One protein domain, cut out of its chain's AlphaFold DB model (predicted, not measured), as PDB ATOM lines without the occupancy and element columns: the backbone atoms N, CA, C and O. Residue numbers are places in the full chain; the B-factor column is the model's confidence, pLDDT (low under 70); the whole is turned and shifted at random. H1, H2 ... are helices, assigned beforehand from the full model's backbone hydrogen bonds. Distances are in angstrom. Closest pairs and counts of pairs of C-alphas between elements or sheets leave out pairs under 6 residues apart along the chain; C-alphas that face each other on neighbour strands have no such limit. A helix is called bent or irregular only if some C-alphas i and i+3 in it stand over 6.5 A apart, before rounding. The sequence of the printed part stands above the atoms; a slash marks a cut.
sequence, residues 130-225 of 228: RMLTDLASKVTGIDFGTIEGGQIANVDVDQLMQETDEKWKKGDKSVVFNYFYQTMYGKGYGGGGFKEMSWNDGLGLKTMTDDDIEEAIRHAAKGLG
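This is residues 130 to 225 of the 228 residues of the protein "NAD(P)-bd_dom domain-containing protein" of Hirsutella minnesotensis 3608 (UniProt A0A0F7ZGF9). Two pairs of helices sit at opposite ends of a loose, open loop of chain: H4 crosses H1 at one end, H2 and H3 make a helical hairpin at the other, and two long links without named elements join the two ends round an open middle. In the second of these links, residues 193 to 207 stick out free of the rest. The printed part has 96 residues, with four named helices in the order H1, H2, H3, H4 and no named strand; its class is all helix, with 50 of the 96 residues in named elements. The whole is only just loose, close to extended, with a radius of gyration of the C-alphas of 18.5 A and spans of 49 by 39 by 24 A.

The longest helix by residues is H4, residues 210 to 223, which begins with C-alpha 210 at (245.980, 241.488, 220.724) and ends with C-alpha 223 at (240.383, 224.179, 212.854), 19.8 A away. H1 is residues 130 to 140, 15.2 A from first to last C-alpha, with C-alpha 130 at (235.566, 240.127, 227.825). H2 is residues 157 to 169, 18.2 A long, with C-alpha 157 at (231.631, 240.681, 243.499). H3 is residues 174 to 185, 19.6 A long; it is irregular, with C-alphas 174 and 177 lying 7.1 A apart.

H4 touches H1, and their closest C-alphas, those of Glu 214 and Leu 135, are 6.1 A apart. The two run the same way at a steep tilt of 53 degrees, with centres 9.9 A apart. H2 and H3 form a helical hairpin and touch, with their closest C-alphas, those of Thr 164 and Val 175, 5.9 A apart. They run opposite ways at a shallow tilt of 26 degrees, centre to centre 9.6 A. H1 is apart from H2 and from H3, and H4 is apart from H2 and from H3. In H1, H2 and H4 every O i to N i+4 pair is within hydrogen-bond range. In H3 3 of 8 such pairs are within range, beside 7 of 9 O i to N i+3 pairs.

The two C-alphas farthest apart, those of Lys 170 and Gly 204, are 52.5 A apart. The first and last printed C-alphas, of Arg 130 and Gly 225, are 23.0 A apart. The printed part has no cut. The link from H1 to H2, residues 141 to 156, is long, and so is the one from H3 to H4, residues 186 to 209. The link from H2 to H3, with 4 residues, is tight. Without residues 193 to 207, which stand free, the body of 81 residues spans 49 by 27 by 23 A. The mean pLDDT of the printed part is 83.9, and the residues under 70 are 183, 188 to 195 and 197.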
ATOM      1  N   ARG A 130     236.148 239.073 228.678       81.62
ATOM      2  CA  ARG A 130     235.566 240.127 227.825       81.62
ATOM      3  C   ARG A 130     236.398 240.325 226.565       81.62
ATOM      4  O   ARG A 130     235.890 240.170 225.466       81.62
ATOM      5  N   MET A 131     237.702 240.531 226.737       85.62
ATOM      6  CA  MET A 131     238.655 240.675 225.637       85.62
ATOM      7  C   MET A 131     238.621 239.473 224.684       85.62
ATOM      8  O   MET A 131     238.594 239.655 223.470       85.62
ATOM      9  N   LEU A 132     238.613 238.242 225.209       87.94
ATOM     10  CA  LEU A 132     238.535 237.045 224.365       87.94
ATOM     11  C   LEU A 132     237.211 236.965 223.604       87.94
ATOM     12  O   LEU A 132     237.217 236.582 222.437       87.94
ATOM     13  N   THR A 133     236.101 237.331 224.246       88.69
ATOM     14  CA  THR A 133     234.773 237.347 223.618       88.69
ATOM     15  C   THR A 133     234.710 238.390 222.505       88.69
ATOM     16  O   THR A 133     234.260 238.069 221.407       88.69
ATOM     17  N   ASP A 134     235.239 239.591 222.741       89.12
ATOM     18  CA  ASP A 134     235.284 240.674 221.753       89.12
ATOM     19  C   ASP A 134     236.136 240.285 220.539       89.12
ATOM     20  O   ASP A 134     235.703 240.421 219.391       89.12
ATOM     21  N   LEU A 135     237.335 239.736 220.771       92.06
ATOM     22  CA  LEU A 135     238.214 239.266 219.699       92.06
ATOM     23  C   LEU A 135     237.599 238.082 218.942       92.06
ATOM     24  O   LEU A 135     237.655 238.044 217.713       92.06
ATOM     25  N   ALA A 136     236.967 237.134 219.638       92.38
ATOM     26  CA  ALA A 136     236.271 236.021 219.000       92.38
ATOM     27  C   ALA A 136     235.091 236.499 218.152       92.38
ATOM     28  O   ALA A 136     234.946 236.045 217.014       92.38
ATOM     29  N   SER A 137     234.292 237.442 218.657       92.62
ATOM     30  CA  SER A 137     233.197 238.061 217.911       92.62
ATOM     31  C   SER A 137     233.715 238.749 216.650       92.62
ATOM     32  O   SER A 137     233.242 238.465 215.552       92.62
ATOM     33  N   LYS A 138     234.777 239.554 216.776       93.50
ATOM     34  CA  LYS A 138     235.438 240.227 215.650       93.50
ATOM     35  C   LYS A 138     235.944 239.244 214.590       93.50
ATOM     36  O   LYS A 138     235.764 239.478 213.399       93.50
ATOM     37  N   VAL A 139     236.595 238.156 215.005       95.50
ATOM     38  CA  VAL A 139     237.210 237.181 214.088       95.50
ATOM     39  C   VAL A 139     236.175 236.331 213.368       95.50
ATOM     40  O   VAL A 139     236.346 236.038 212.185       95.50
ATOM     41  N   THR A 140     235.143 235.898 214.087       95.00
ATOM     42  CA  THR A 140     234.167 234.914 213.594       95.00
ATOM     43  C   THR A 140     232.899 235.550 213.032       95.00
ATOM     44  O   THR A 140     232.161 234.888 212.309       95.00
ATOM     45  N   GLY A 141     232.629 236.815 213.362       93.38
ATOM     46  CA  GLY A 141     231.361 237.486 213.078       93.38
ATOM     47  C   GLY A 141     230.199 237.024 213.966       93.38
ATOM     48  O   GLY A 141     229.064 237.432 213.729       93.38
ATOM     49  N   ILE A 142     230.446 236.168 214.964       93.06
ATOM     50  CA  ILE A 142     229.413 235.679 215.884       93.06
ATOM     51  C   ILE A 142     229.133 236.746 216.944       93.06
ATOM     52  O   ILE A 142     230.044 237.211 217.627       93.06
ATOM     53  N   ASP A 143     227.862 237.102 217.115       90.50
ATOM     54  CA  ASP A 143     227.418 237.940 218.227       90.50
ATOM     55  C   ASP A 143     227.186 237.076 219.475       90.50
ATOM     56  O   ASP A 143     226.258 236.265 219.527       90.50
ATOM     57  N   PHE A 144     228.053 237.238 220.475       87.94
ATOM     58  CA  PHE A 144     227.929 236.582 221.782       87.94
ATOM     59  C   PHE A 144     227.106 237.410 222.783       87.94
ATOM     60  O   PHE A 144     226.851 236.956 223.900       87.94
ATOM     61  N   GLY A 145     226.659 238.600 222.377       86.25
ATOM     62  CA  GLY A 145     225.942 239.554 223.202       86.25
ATOM     63  C   GLY A 145     226.850 240.452 224.036       86.25
ATOM     64  O   GLY A 145     228.067 240.292 224.087       86.25
ATOM     65  N   THR A 146     226.233 241.424 224.705       82.56
ATOM     66  CA  THR A 146     226.933 242.409 225.545       82.56
ATOM     67  C   THR A 146     226.313 242.505 226.935       82.56
ATOM     68  O   THR A 146     225.189 242.047 227.177       82.56
ATOM     69  N   ILE A 147     227.052 243.121 227.860       80.62
ATOM     70  CA  ILE A 147     226.529 243.490 229.179       80.62
ATOM     71  C   ILE A 147     225.454 244.571 229.025       80.62
ATOM     72  O   ILE A 147     224.385 244.480 229.625       80.62
ATOM     73  N   GLU A 148     225.712 245.574 228.187       83.50
ATOM     74  CA  GLU A 148     224.814 246.698 227.921       83.50
ATOM     75  C   GLU A 148     223.509 246.237 227.256       83.50
ATOM     76  O   GLU A 148     222.441 246.769 227.551       83.50
ATOM     77  N   GLY A 149     223.588 245.212 226.402       81.38
ATOM     78  CA  GLY A 149     222.442 244.546 225.783       81.38
ATOM     79  C   GLY A 149     221.698 243.579 226.708       81.38
ATOM     80  O   GLY A 149     220.673 243.028 226.309       81.38
ATOM     81  N   GLY A 150     222.189 243.351 227.932       83.38
ATOM     82  CA  GLY A 150     221.570 242.473 228.930       83.38
ATOM     83  C   GLY A 150     221.680 240.973 228.633       83.38
ATOM     84  O   GLY A 150     221.076 240.169 229.339       83.38
ATOM     85  N   GLN A 151     222.438 240.583 227.605       86.00
ATOM     86  CA  GLN A 151     222.651 239.182 227.221       86.00
ATOM     87  C   GLN A 151     223.716 238.514 228.100       86.00
ATOM     88  O   GLN A 151     223.659 237.307 228.334       86.00
ATOM     89  N   ILE A 152     224.667 239.306 228.602       82.88
ATOM     90  CA  ILE A 152     225.717 238.862 229.517       82.88
ATOM     91  C   ILE A 152     225.481 239.494 230.889       82.88
ATOM     92  O   ILE A 152     225.336 240.709 231.017       82.88
ATOM     93  N   ALA A 153     225.463 238.670 231.939       83.44
ATOM     94  CA  ALA A 153     225.325 239.153 233.308       83.44
ATOM     95  C   ALA A 153     226.592 239.901 233.756       83.44
ATOM     96  O   ALA A 153     227.698 239.368 233.684       83.44
ATOM     97  N   ASN A 154     226.426 241.118 234.277       84.31
ATOM     98  CA  ASN A 154     227.508 241.854 234.928       84.31
ATOM     99  C   ASN A 154     227.467 241.602 236.434       84.31
ATOM    100  O   ASN A 154     226.659 242.196 237.148       84.31
ATOM    101  N   VAL A 155     228.306 240.682 236.901       84.88
ATOM    102  CA  VAL A 155     228.340 240.280 238.308       84.88
ATOM    103  C   VAL A 155     229.305 241.179 239.075       84.88
ATOM    104  O   VAL A 155     230.516 241.123 238.865       84.88
ATOM    105  N   ASP A 156     228.768 241.985 239.987       88.06
ATOM    106  CA  ASP A 156     229.562 242.708 240.977       88.06
ATOM    107  C   ASP A 156     229.880 241.781 242.159       88.06
ATOM    108  O   ASP A 156     228.987 241.187 242.769       88.06
ATOM    109  N   VAL A 157     231.170 241.618 242.463       87.38
ATOM    110  CA  VAL A 157     231.631 240.681 243.499       87.38
ATOM    111  C   VAL A 157     231.219 241.145 244.896       87.38
ATOM    112  O   VAL A 157     230.874 240.306 245.726       87.38
ATOM    113  N   ASP A 158     231.209 242.454 245.161       88.75
ATOM    114  CA  ASP A 158     230.831 242.997 246.468       88.75
ATOM    115  C   ASP A 158     229.334 242.753 246.717       88.75
ATOM    116  O   ASP A 158     228.945 242.290 247.794       88.75
ATOM    117  N   GLN A 159     228.495 242.968 245.699       91.25
ATOM    118  CA  GLN A 159     227.073 242.632 245.745       91.25
ATOM    119  C   GLN A 159     226.852 241.120 245.894       91.25
ATOM    120  O   GLN A 159     226.076 240.690 246.752       91.25
ATOM    121  N   LEU A 160     227.562 240.299 245.113       92.00
ATOM    122  CA  LEU A 160     227.473 238.841 245.201       92.00
ATOM    123  C   LEU A 160     227.794 238.351 246.619       92.00
ATOM    124  O   LEU A 160     227.144 237.419 247.099       92.00
ATOM    125  N   MET A 161     228.769 238.961 247.302       92.38
ATOM    126  CA  MET A 161     229.128 238.589 248.673       92.38
ATOM    127  C   MET A 161     228.044 238.975 249.679       92.38
ATOM    128  O   MET A 161     227.698 238.152 250.526       92.38
ATOM    129  N   GLN A 162     227.441 240.159 249.544       93.12
ATOM    130  CA  GLN A 162     226.313 240.569 250.391       93.12
ATOM    131  C   GLN A 162     225.141 239.581 250.277       93.12
ATOM    132  O   GLN A 162     224.638 239.083 251.287       93.12
ATOM    133  N   GLU A 163     224.750 239.225 249.051       93.94
ATOM    134  CA  GLU A 163     223.670 238.261 248.805       93.94
ATOM    135  C   GLU A 163     224.022 236.847 249.295       93.94
ATOM    136  O   GLU A 163     223.170 236.123 249.825       93.94
ATOM    137  N   THR A 164     225.284 236.447 249.126       93.38
ATOM    138  CA  THR A 164     225.815 235.161 249.599       93.38
ATOM    139  C   THR A 164     225.724 235.068 251.121       93.38
ATOM    140  O   THR A 164     225.194 234.083 251.639       93.38
ATOM    141  N   ASP A 165     226.145 236.107 251.842       94.00
ATOM    142  CA  ASP A 165     226.091 236.158 253.304       94.00
ATOM    143  C   ASP A 165     224.654 236.092 253.838       94.00
ATOM    144  O   ASP A 165     224.380 235.414 254.835       94.00
ATOM    145  N   GLU A 166     223.709 236.769 253.183       96.06
ATOM    146  CA  GLU A 166     222.294 236.704 253.556       96.06
ATOM    147  C   GLU A 166     221.711 235.298 253.393       96.06
ATOM    148  O   GLU A 166     221.014 234.806 254.289       96.06
ATOM    149  N   LYS A 167     221.991 234.640 252.264       96.00
ATOM    150  CA  LYS A 167     221.543 233.265 251.995       96.00
ATOM    151  C   LYS A 167     222.182 232.278 252.968       96.00
ATOM    152  O   LYS A 167     221.484 231.435 253.536       96.00
ATOM    153  N   TRP A 168     223.468 232.452 253.259       93.44
ATOM    154  CA  TRP A 168     224.186 231.643 254.239       93.44
ATOM    155  C   TRP A 168     223.579 231.750 255.644       93.44
ATOM    156  O   TRP A 168     223.367 230.726 256.303       93.44
ATOM    157  N   LYS A 169     223.247 232.970 256.099       95.44
ATOM    158  CA  LYS A 169     222.568 233.213 257.389       95.44
ATOM    159  C   LYS A 169     221.197 232.540 257.466       95.44
ATOM    160  O   LYS A 169     220.803 232.092 258.537       95.44
ATOM    161  N   LYS A 170     220.493 232.435 256.336       96.94
ATOM    162  CA  LYS A 170     219.210 231.721 256.211       96.94
ATOM    163  C   LYS A 170     219.370 230.195 256.125       96.94
ATOM    164  O   LYS A 170     218.372 229.490 256.014       96.94
ATOM    165  N   GLY A 171     220.596 229.678 256.214       95.25
ATOM    166  CA  GLY A 171     220.894 228.247 256.239       95.25
ATOM    167  C   GLY A 171     221.156 227.622 254.870       95.25
ATOM    168  O   GLY A 171     221.413 226.421 254.808       95.25
ATOM    169  N   ASP A 172     221.147 228.402 253.786       94.50
ATOM    170  CA  ASP A 172     221.479 227.892 252.458       94.50
ATOM    171  C   ASP A 172     222.995 227.687 252.340       94.50
ATOM    172  O   ASP A 172     223.778 228.634 252.333       94.50
ATOM    173  N   LYS A 173     223.421 226.424 252.281       90.19
ATOM    174  CA  LYS A 173     224.836 226.047 252.161       90.19
ATOM    175  C   LYS A 173     225.314 225.937 250.716       90.19
ATOM    176  O   LYS A 173     226.520 225.821 250.504       90.19
ATOM    177  N   SER A 174     224.416 226.003 249.730       91.75
ATOM    178  CA  SER A 174     224.789 225.912 248.311       91.75
ATOM    179  C   SER A 174     225.655 227.094 247.859       91.75
ATOM    180  O   SER A 174     226.505 226.944 246.985       91.75
ATOM    181  N   VAL A 175     225.521 228.243 248.529       92.06
ATOM    182  CA  VAL A 175     226.238 229.484 248.204       92.06
ATOM    183  C   VAL A 175     227.709 229.488 248.624       92.06
ATOM    184  O   VAL A 175     228.415 230.448 248.338       92.06
ATOM    185  N   VAL A 176     228.210 228.422 249.267       87.25
ATOM    186  CA  VAL A 176     229.609 228.344 249.731       87.25
ATOM    187  C   VAL A 176     230.618 228.555 248.598       87.25
ATOM    188  O   VAL A 176     231.684 229.125 248.816       87.25
ATOM    189  N   PHE A 177     230.273 228.149 247.374       85.81
ATOM    190  CA  PHE A 177     231.144 228.322 246.216       85.81
ATOM    191  C   PHE A 177     231.267 229.782 245.763       85.81
ATOM    192  O   PHE A 177     232.254 230.136 245.121       85.81
ATOM    193  N   ASN A 178     230.328 230.654 246.134       88.12
ATOM    194  CA  ASN A 178     230.394 232.061 245.753       88.12
ATOM    195  C   ASN A 178     231.578 232.774 246.421       88.12
ATOM    196  O   ASN A 178     232.171 233.657 245.808       88.12
ATOM    197  N   TYR A 179     232.004 232.350 247.616       84.25
ATOM    198  CA  TYR A 179     233.165 232.936 248.300       84.25
ATOM    199  C   TYR A 179     234.483 232.774 247.516       84.25
ATOM    200  O   TYR A 179     235.411 233.564 247.694       84.25
ATOM    201  N   PHE A 180     234.575 231.811 246.586       81.75
ATOM    202  CA  PHE A 180     235.732 231.720 245.690       81.75
ATOM    203  C   PHE A 180     235.837 232.934 244.758       81.75
ATOM    204  O   PHE A 180     236.950 233.389 244.504       81.75
ATOM    205  N   TYR A 181     234.715 233.519 244.320       81.75
ATOM    206  CA  TYR A 181     234.731 234.726 243.483       81.75
ATOM    207  C   TYR A 181     235.342 235.923 244.215       81.75
ATOM    208  O   TYR A 181     236.041 236.713 243.592       81.75
ATOM    209  N   GLN A 182     235.169 236.031 245.535       79.94
ATOM    210  CA  GLN A 182     235.843 237.068 246.323       79.94
ATOM    211  C   GLN A 182     237.361 236.884 246.328       79.94
ATOM    212  O   GLN A 182     238.100 237.851 246.178       79.94
ATOM    213  N   THR A 183     237.828 235.640 246.448       68.19
ATOM    214  CA  THR A 183     239.268 235.344 246.440       68.19
ATOM    215  C   THR A 183     239.873 235.550 245.048       68.19
ATOM    216  O   THR A 183     241.008 235.993 244.928       68.19
ATOM    217  N   MET A 184     239.123 235.241 243.988       72.25
ATOM    218  CA  MET A 184     239.603 235.327 242.606       72.25
ATOM    219  C   MET A 184     239.476 236.726 241.998       72.25
ATOM    220  O   MET A 184     240.312 237.100 241.187       72.25
ATOM    221  N   TYR A 185     238.445 237.490 242.358       76.00
ATOM    222  CA  TYR A 185     238.078 238.734 241.670       76.00
ATOM    223  C   TYR A 185     237.808 239.909 242.620       76.00
ATOM    224  O   TYR A 185     237.594 241.032 242.163       76.00
ATOM    225  N   GLY A 186     237.818 239.684 243.936       72.44
ATOM    226  CA  GLY A 186     237.606 240.733 244.927       72.44
ATOM    227  C   GLY A 186     238.757 241.740 244.973       72.44
ATOM    228  O   GLY A 186     239.934 241.399 244.806       72.44
ATOM    229  N   LYS A 187     238.423 243.007 245.245       71.44
ATOM    230  CA  LYS A 187     239.424 244.066 245.435       71.44
ATOM    231  C   LYS A 187     240.382 243.687 246.570       71.44
ATOM    232  O   LYS A 187     239.953 243.325 247.659       71.44
ATOM    233  N   GLY A 188     241.686 243.788 246.308       65.00
ATOM    234  CA  GLY A 188     242.741 243.482 247.282       65.00
ATOM    235  C   GLY A 188     243.180 242.015 247.348       65.00
ATOM    236  O   GLY A 188     244.187 241.736 247.990       65.00
ATOM    237  N   TYR A 189     242.510 241.088 246.650       55.78
ATOM    238  CA  TYR A 189     242.807 239.645 246.717       55.78
ATOM    239  C   TYR A 189     243.732 239.117 245.601       55.78
ATOM    240  O   TYR A 189     243.761 237.927 245.312       55.78
ATOM    241  N   GLY A 190     244.546 239.975 244.977       54.59
ATOM    242  CA  GLY A 190     245.618 239.549 244.056       54.59
ATOM    243  C   GLY A 190     245.166 238.970 242.705       54.59
ATOM    244  O   GLY A 190     246.004 238.770 241.831       54.59
ATOM    245  N   GLY A 191     243.862 238.779 242.487       54.97
ATOM    246  CA  GLY A 191     243.285 238.225 241.258       54.97
ATOM    247  C   GLY A 191     243.626 238.960 239.959       54.97
ATOM    248  O   GLY A 191     243.726 238.342 238.905       54.97
ATOM    249  N   GLY A 192     243.862 240.275 240.031       56.88
ATOM    250  CA  GLY A 192     244.342 241.086 238.903       56.88
ATOM    251  C   GLY A 192     245.859 241.299 238.869       56.88
ATOM    252  O   GLY A 192     246.368 241.789 237.868       56.88
ATOM    253  N   GLY A 193     246.570 240.913 239.935       59.34
ATOM    254  CA  GLY A 193     247.974 241.254 240.201       59.34
ATOM    255  C   GLY A 193     249.011 240.400 239.458       59.34
ATOM    256  O   GLY A 193     250.206 240.457 239.744       59.34
ATOM    257  N   PHE A 194     248.564 239.504 238.572       61.59
ATOM    258  CA  PHE A 194     249.434 238.491 237.969       61.59
ATOM    259  C   PHE A 194     250.453 239.091 236.996       61.59
ATOM    260  O   PHE A 194     251.532 238.531 236.803       61.59
ATOM    261  N   LYS A 195     250.128 240.249 236.406       69.12
ATOM    262  CA  LYS A 195     251.038 240.981 235.521       69.12
ATOM    263  C   LYS A 195     252.206 241.565 236.310       69.12
ATOM    264  O   LYS A 195     253.353 241.408 235.900       69.12
ATOM    265  N   GLU A 196     251.906 242.169 237.454       70.81
ATOM    266  CA  GLU A 196     252.862 242.824 238.344       70.81
ATOM    267  C   GLU A 196     253.803 241.825 239.030       70.81
ATOM    268  O   GLU A 196     254.936 242.170 239.345       70.81
ATOM    269  N   MET A 197     253.361 240.580 239.232       65.06
ATOM    270  CA  MET A 197     254.203 239.506 239.775       65.06
ATOM    271  C   MET A 197     255.145 238.879 238.734       65.06
ATOM    272  O   MET A 197     256.002 238.070 239.097       65.06
ATOM    273  N   SER A 198     254.968 239.185 237.444       72.38
ATOM    274  CA  SER A 198     255.679 238.488 236.373       72.38
ATOM    275  C   SER A 198     257.109 238.973 236.159       72.38
ATOM    276  O   SER A 198     257.437 240.143 236.323       72.38
ATOM    277  N   TRP A 199     257.942 238.054 235.688       73.31
ATOM    278  CA  TRP A 199     259.331 238.273 235.306       73.31
ATOM    279  C   TRP A 199     259.492 238.490 233.799       73.31
ATOM    280  O   TRP A 199     260.608 238.414 233.290       73.31
ATOM    281  N   ASN A 200     258.403 238.719 233.058       76.88
ATOM    282  CA  ASN A 200     258.450 238.809 231.600       76.88
ATOM    283  C   ASN A 200     259.441 239.879 231.122       76.88
ATOM    284  O   ASN A 200     260.288 239.569 230.288       76.88
ATOM    285  N   ASP A 201     259.398 241.085 231.690       80.62
ATOM    286  CA  ASP A 201     260.296 242.178 231.300       80.62
ATOM    287  C   ASP A 201     261.747 241.883 231.690       80.62
ATOM    288  O   ASP A 201     262.647 241.976 230.852       80.62
ATOM    289  N   GLY A 202     261.969 241.437 232.932       76.06
ATOM    290  CA  GLY A 202     263.299 241.084 233.438       76.06
ATOM    291  C   GLY A 202     263.947 239.952 232.644       76.06
ATOM    292  O   GLY A 202     265.140 239.978 232.372       76.06
ATOM    293  N   LEU A 203     263.154 238.991 232.174       70.31
ATOM    294  CA  LEU A 203     263.624 237.889 231.343       70.31
ATOM    295  C   LEU A 203     263.519 238.193 229.844       70.31
ATOM    296  O   LEU A 203     263.858 237.330 229.036       70.31
ATOM    297  N   GLY A 204     263.063 239.374 229.420       76.62
ATOM    298  CA  GLY A 204     262.816 239.706 228.012       76.62
ATOM    299  C   GLY A 204     261.971 238.647 227.290       76.62
ATOM    300  O   GLY A 204     262.349 238.182 226.206       76.62
ATOM    301  N   LEU A 205     260.910 238.170 227.940       75.44
ATOM    302  CA  LEU A 205     259.919 237.259 227.376       75.44
ATOM    303  C   LEU A 205     258.857 238.084 226.655       75.44
ATOM    304  O   LEU A 205     258.308 239.032 227.210       75.44
ATOM    305  N   LYS A 206     258.566 237.721 225.405       80.31
ATOM    306  CA  LYS A 206     257.539 238.406 224.620       80.31
ATOM    307  C   LYS A 206     256.160 237.977 225.119       80.31
ATOM    308  O   LYS A 206     255.852 236.788 225.118       80.31
ATOM    309  N   THR A 207     255.335 238.951 225.467       82.38
ATOM    310  CA  THR A 207     253.898 238.759 225.665       82.38
ATOM    311  C   THR A 207     253.187 238.874 224.316       82.38
ATOM    312  O   THR A 207     253.536 239.726 223.497       82.38
ATOM    313  N   MET A 208     252.197 238.020 224.082       81.12
ATOM    314  CA  MET A 208     251.301 238.103 222.937       81.12
ATOM    315  C   MET A 208     250.573 239.446 222.930       81.12
ATOM    316  O   MET A 208     250.050 239.897 223.951       81.12
ATOM    317  N   THR A 209     250.552 240.061 221.758       89.62
ATOM    318  CA  THR A 209     249.722 241.224 221.454       89.62
ATOM    319  C   THR A 209     248.286 240.794 221.165       89.62
ATOM    320  O   THR A 209     248.017 239.613 220.938       89.62
ATOM    321  N   ASP A 210     247.364 241.752 221.128       88.12
ATOM    322  CA  ASP A 210     245.980 241.488 220.724       88.12
ATOM    323  C   ASP A 210     245.913 240.887 219.311       88.12
ATOM    324  O   ASP A 210     245.129 239.970 219.087       88.12
ATOM    325  N   ASP A 211     246.796 241.312 218.399       91.00
ATOM    326  CA  ASP A 211     246.909 240.749 217.048       91.00
ATOM    327  C   ASP A 211     247.385 239.286 217.073       91.00
ATOM    328  O   ASP A 211     246.807 238.437 216.393       91.00
ATOM    329  N   ASP A 212     248.391 238.962 217.903       87.31
ATOM    330  CA  ASP A 212     248.867 237.579 218.082       87.31
ATOM    331  C   ASP A 212     247.725 236.676 218.612       87.31
ATOM    332  O   ASP A 212     247.595 235.508 218.234       87.31
ATOM    333  N   ILE A 213     246.881 237.210 219.503       88.06
ATOM    334  CA  ILE A 213     245.732 236.496 220.082       88.06
ATOM    335  C   ILE A 213     244.613 236.355 219.048       88.06
ATOM    336  O   ILE A 213     244.015 235.284 218.935       88.06
ATOM    337  N   GLU A 214     244.350 237.398 218.263       91.81
ATOM    338  CA  GLU A 214     243.384 237.370 217.170       91.81
ATOM    339  C   GLU A 214     243.751 236.298 216.133       91.81
ATOM    340  O   GLU A 214     242.896 235.513 215.709       91.81
ATOM    341  N   GLU A 215     245.028 236.209 215.761       91.44
ATOM    342  CA  GLU A 215     245.528 235.184 214.846       91.44
ATOM    343  C   GLU A 215     245.364 233.774 215.431       91.44
ATOM    344  O   GLU A 215     244.900 232.864 214.735       91.44
ATOM    345  N   ALA A 216     245.650 233.591 216.725       85.25
ATOM    346  CA  ALA A 216     245.439 232.317 217.408       85.25
ATOM    347  C   ALA A 216     243.956 231.900 217.418       85.25
ATOM    348  O   ALA A 216     243.635 230.740 217.137       85.25
ATOM    349  N   ILE A 217     243.045 232.842 217.681       90.19
ATOM    350  CA  ILE A 217     241.593 232.622 217.612       90.19
ATOM    351  C   ILE A 217     241.180 232.259 216.184       90.19
ATOM    352  O   ILE A 217     240.429 231.305 215.987       90.19
ATOM    353  N   ARG A 218     241.699 232.963 215.173       93.94
ATOM    354  CA  ARG A 218     241.411 232.697 213.756       93.94
ATOM    355  C   ARG A 218     241.856 231.301 213.343       93.94
ATOM    356  O   ARG A 218     241.102 230.584 212.685       93.94
ATOM    357  N   HIS A 219     243.053 230.896 213.755       86.19
ATOM    358  CA  HIS A 219     243.563 229.551 213.521       86.19
ATOM    359  C   HIS A 219     242.677 228.490 214.195       86.19
ATOM    360  O   HIS A 219     242.312 227.497 213.565       86.19
ATOM    361  N   ALA A 220     242.283 228.708 215.454       85.56
ATOM    362  CA  ALA A 220     241.377 227.809 216.166       85.56
ATOM    363  C   ALA A 220     240.000 227.714 215.486       85.56
ATOM    364  O   ALA A 220     239.490 226.613 215.289       85.56
ATOM    365  N   ALA A 221     239.425 228.843 215.066       89.06
ATOM    366  CA  ALA A 221     238.136 228.901 214.385       89.06
ATOM    367  C   ALA A 221     238.144 228.143 213.046       89.06
ATOM    368  O   ALA A 221     237.204 227.397 212.774       89.06
ATOM    369  N   LYS A 222     239.220 228.249 212.252       90.69
ATOM    370  CA  LYS A 222     239.415 227.424 211.044       90.69
ATOM    371  C   LYS A 222     239.489 225.935 211.376       90.69
ATOM    372  O   LYS A 222     238.822 225.122 210.748       90.69
ATOM    373  N   GLY A 223     240.262 225.571 212.402       82.88
ATOM    374  CA  GLY A 223     240.383 224.179 212.854       82.88
ATOM    375  C   GLY A 223     239.062 223.568 213.341       82.88
ATOM    376  O   GLY A 223     238.878 222.357 213.253       82.88
ATOM    377  N   LEU A 224     238.142 224.406 213.822       89.62
ATOM    378  CA  LEU A 224     236.789 224.026 214.234       89.62
ATOM    379  C   LEU A 224     235.755 224.108 213.095       89.62
ATOM    380  O   LEU A 224     234.594 223.777 213.321       89.62
ATOM    381  N   GLY A 225     236.147 224.543 211.892       91.38
ATOM    382  CA  GLY A 225     235.245 224.716 210.749       91.38
ATOM    383  C   GLY A 225     234.263 225.884 210.888       91.38
ATOM    384  O   GLY A 225     233.247 225.909 210.202       91.38
TER     385      GLY A 225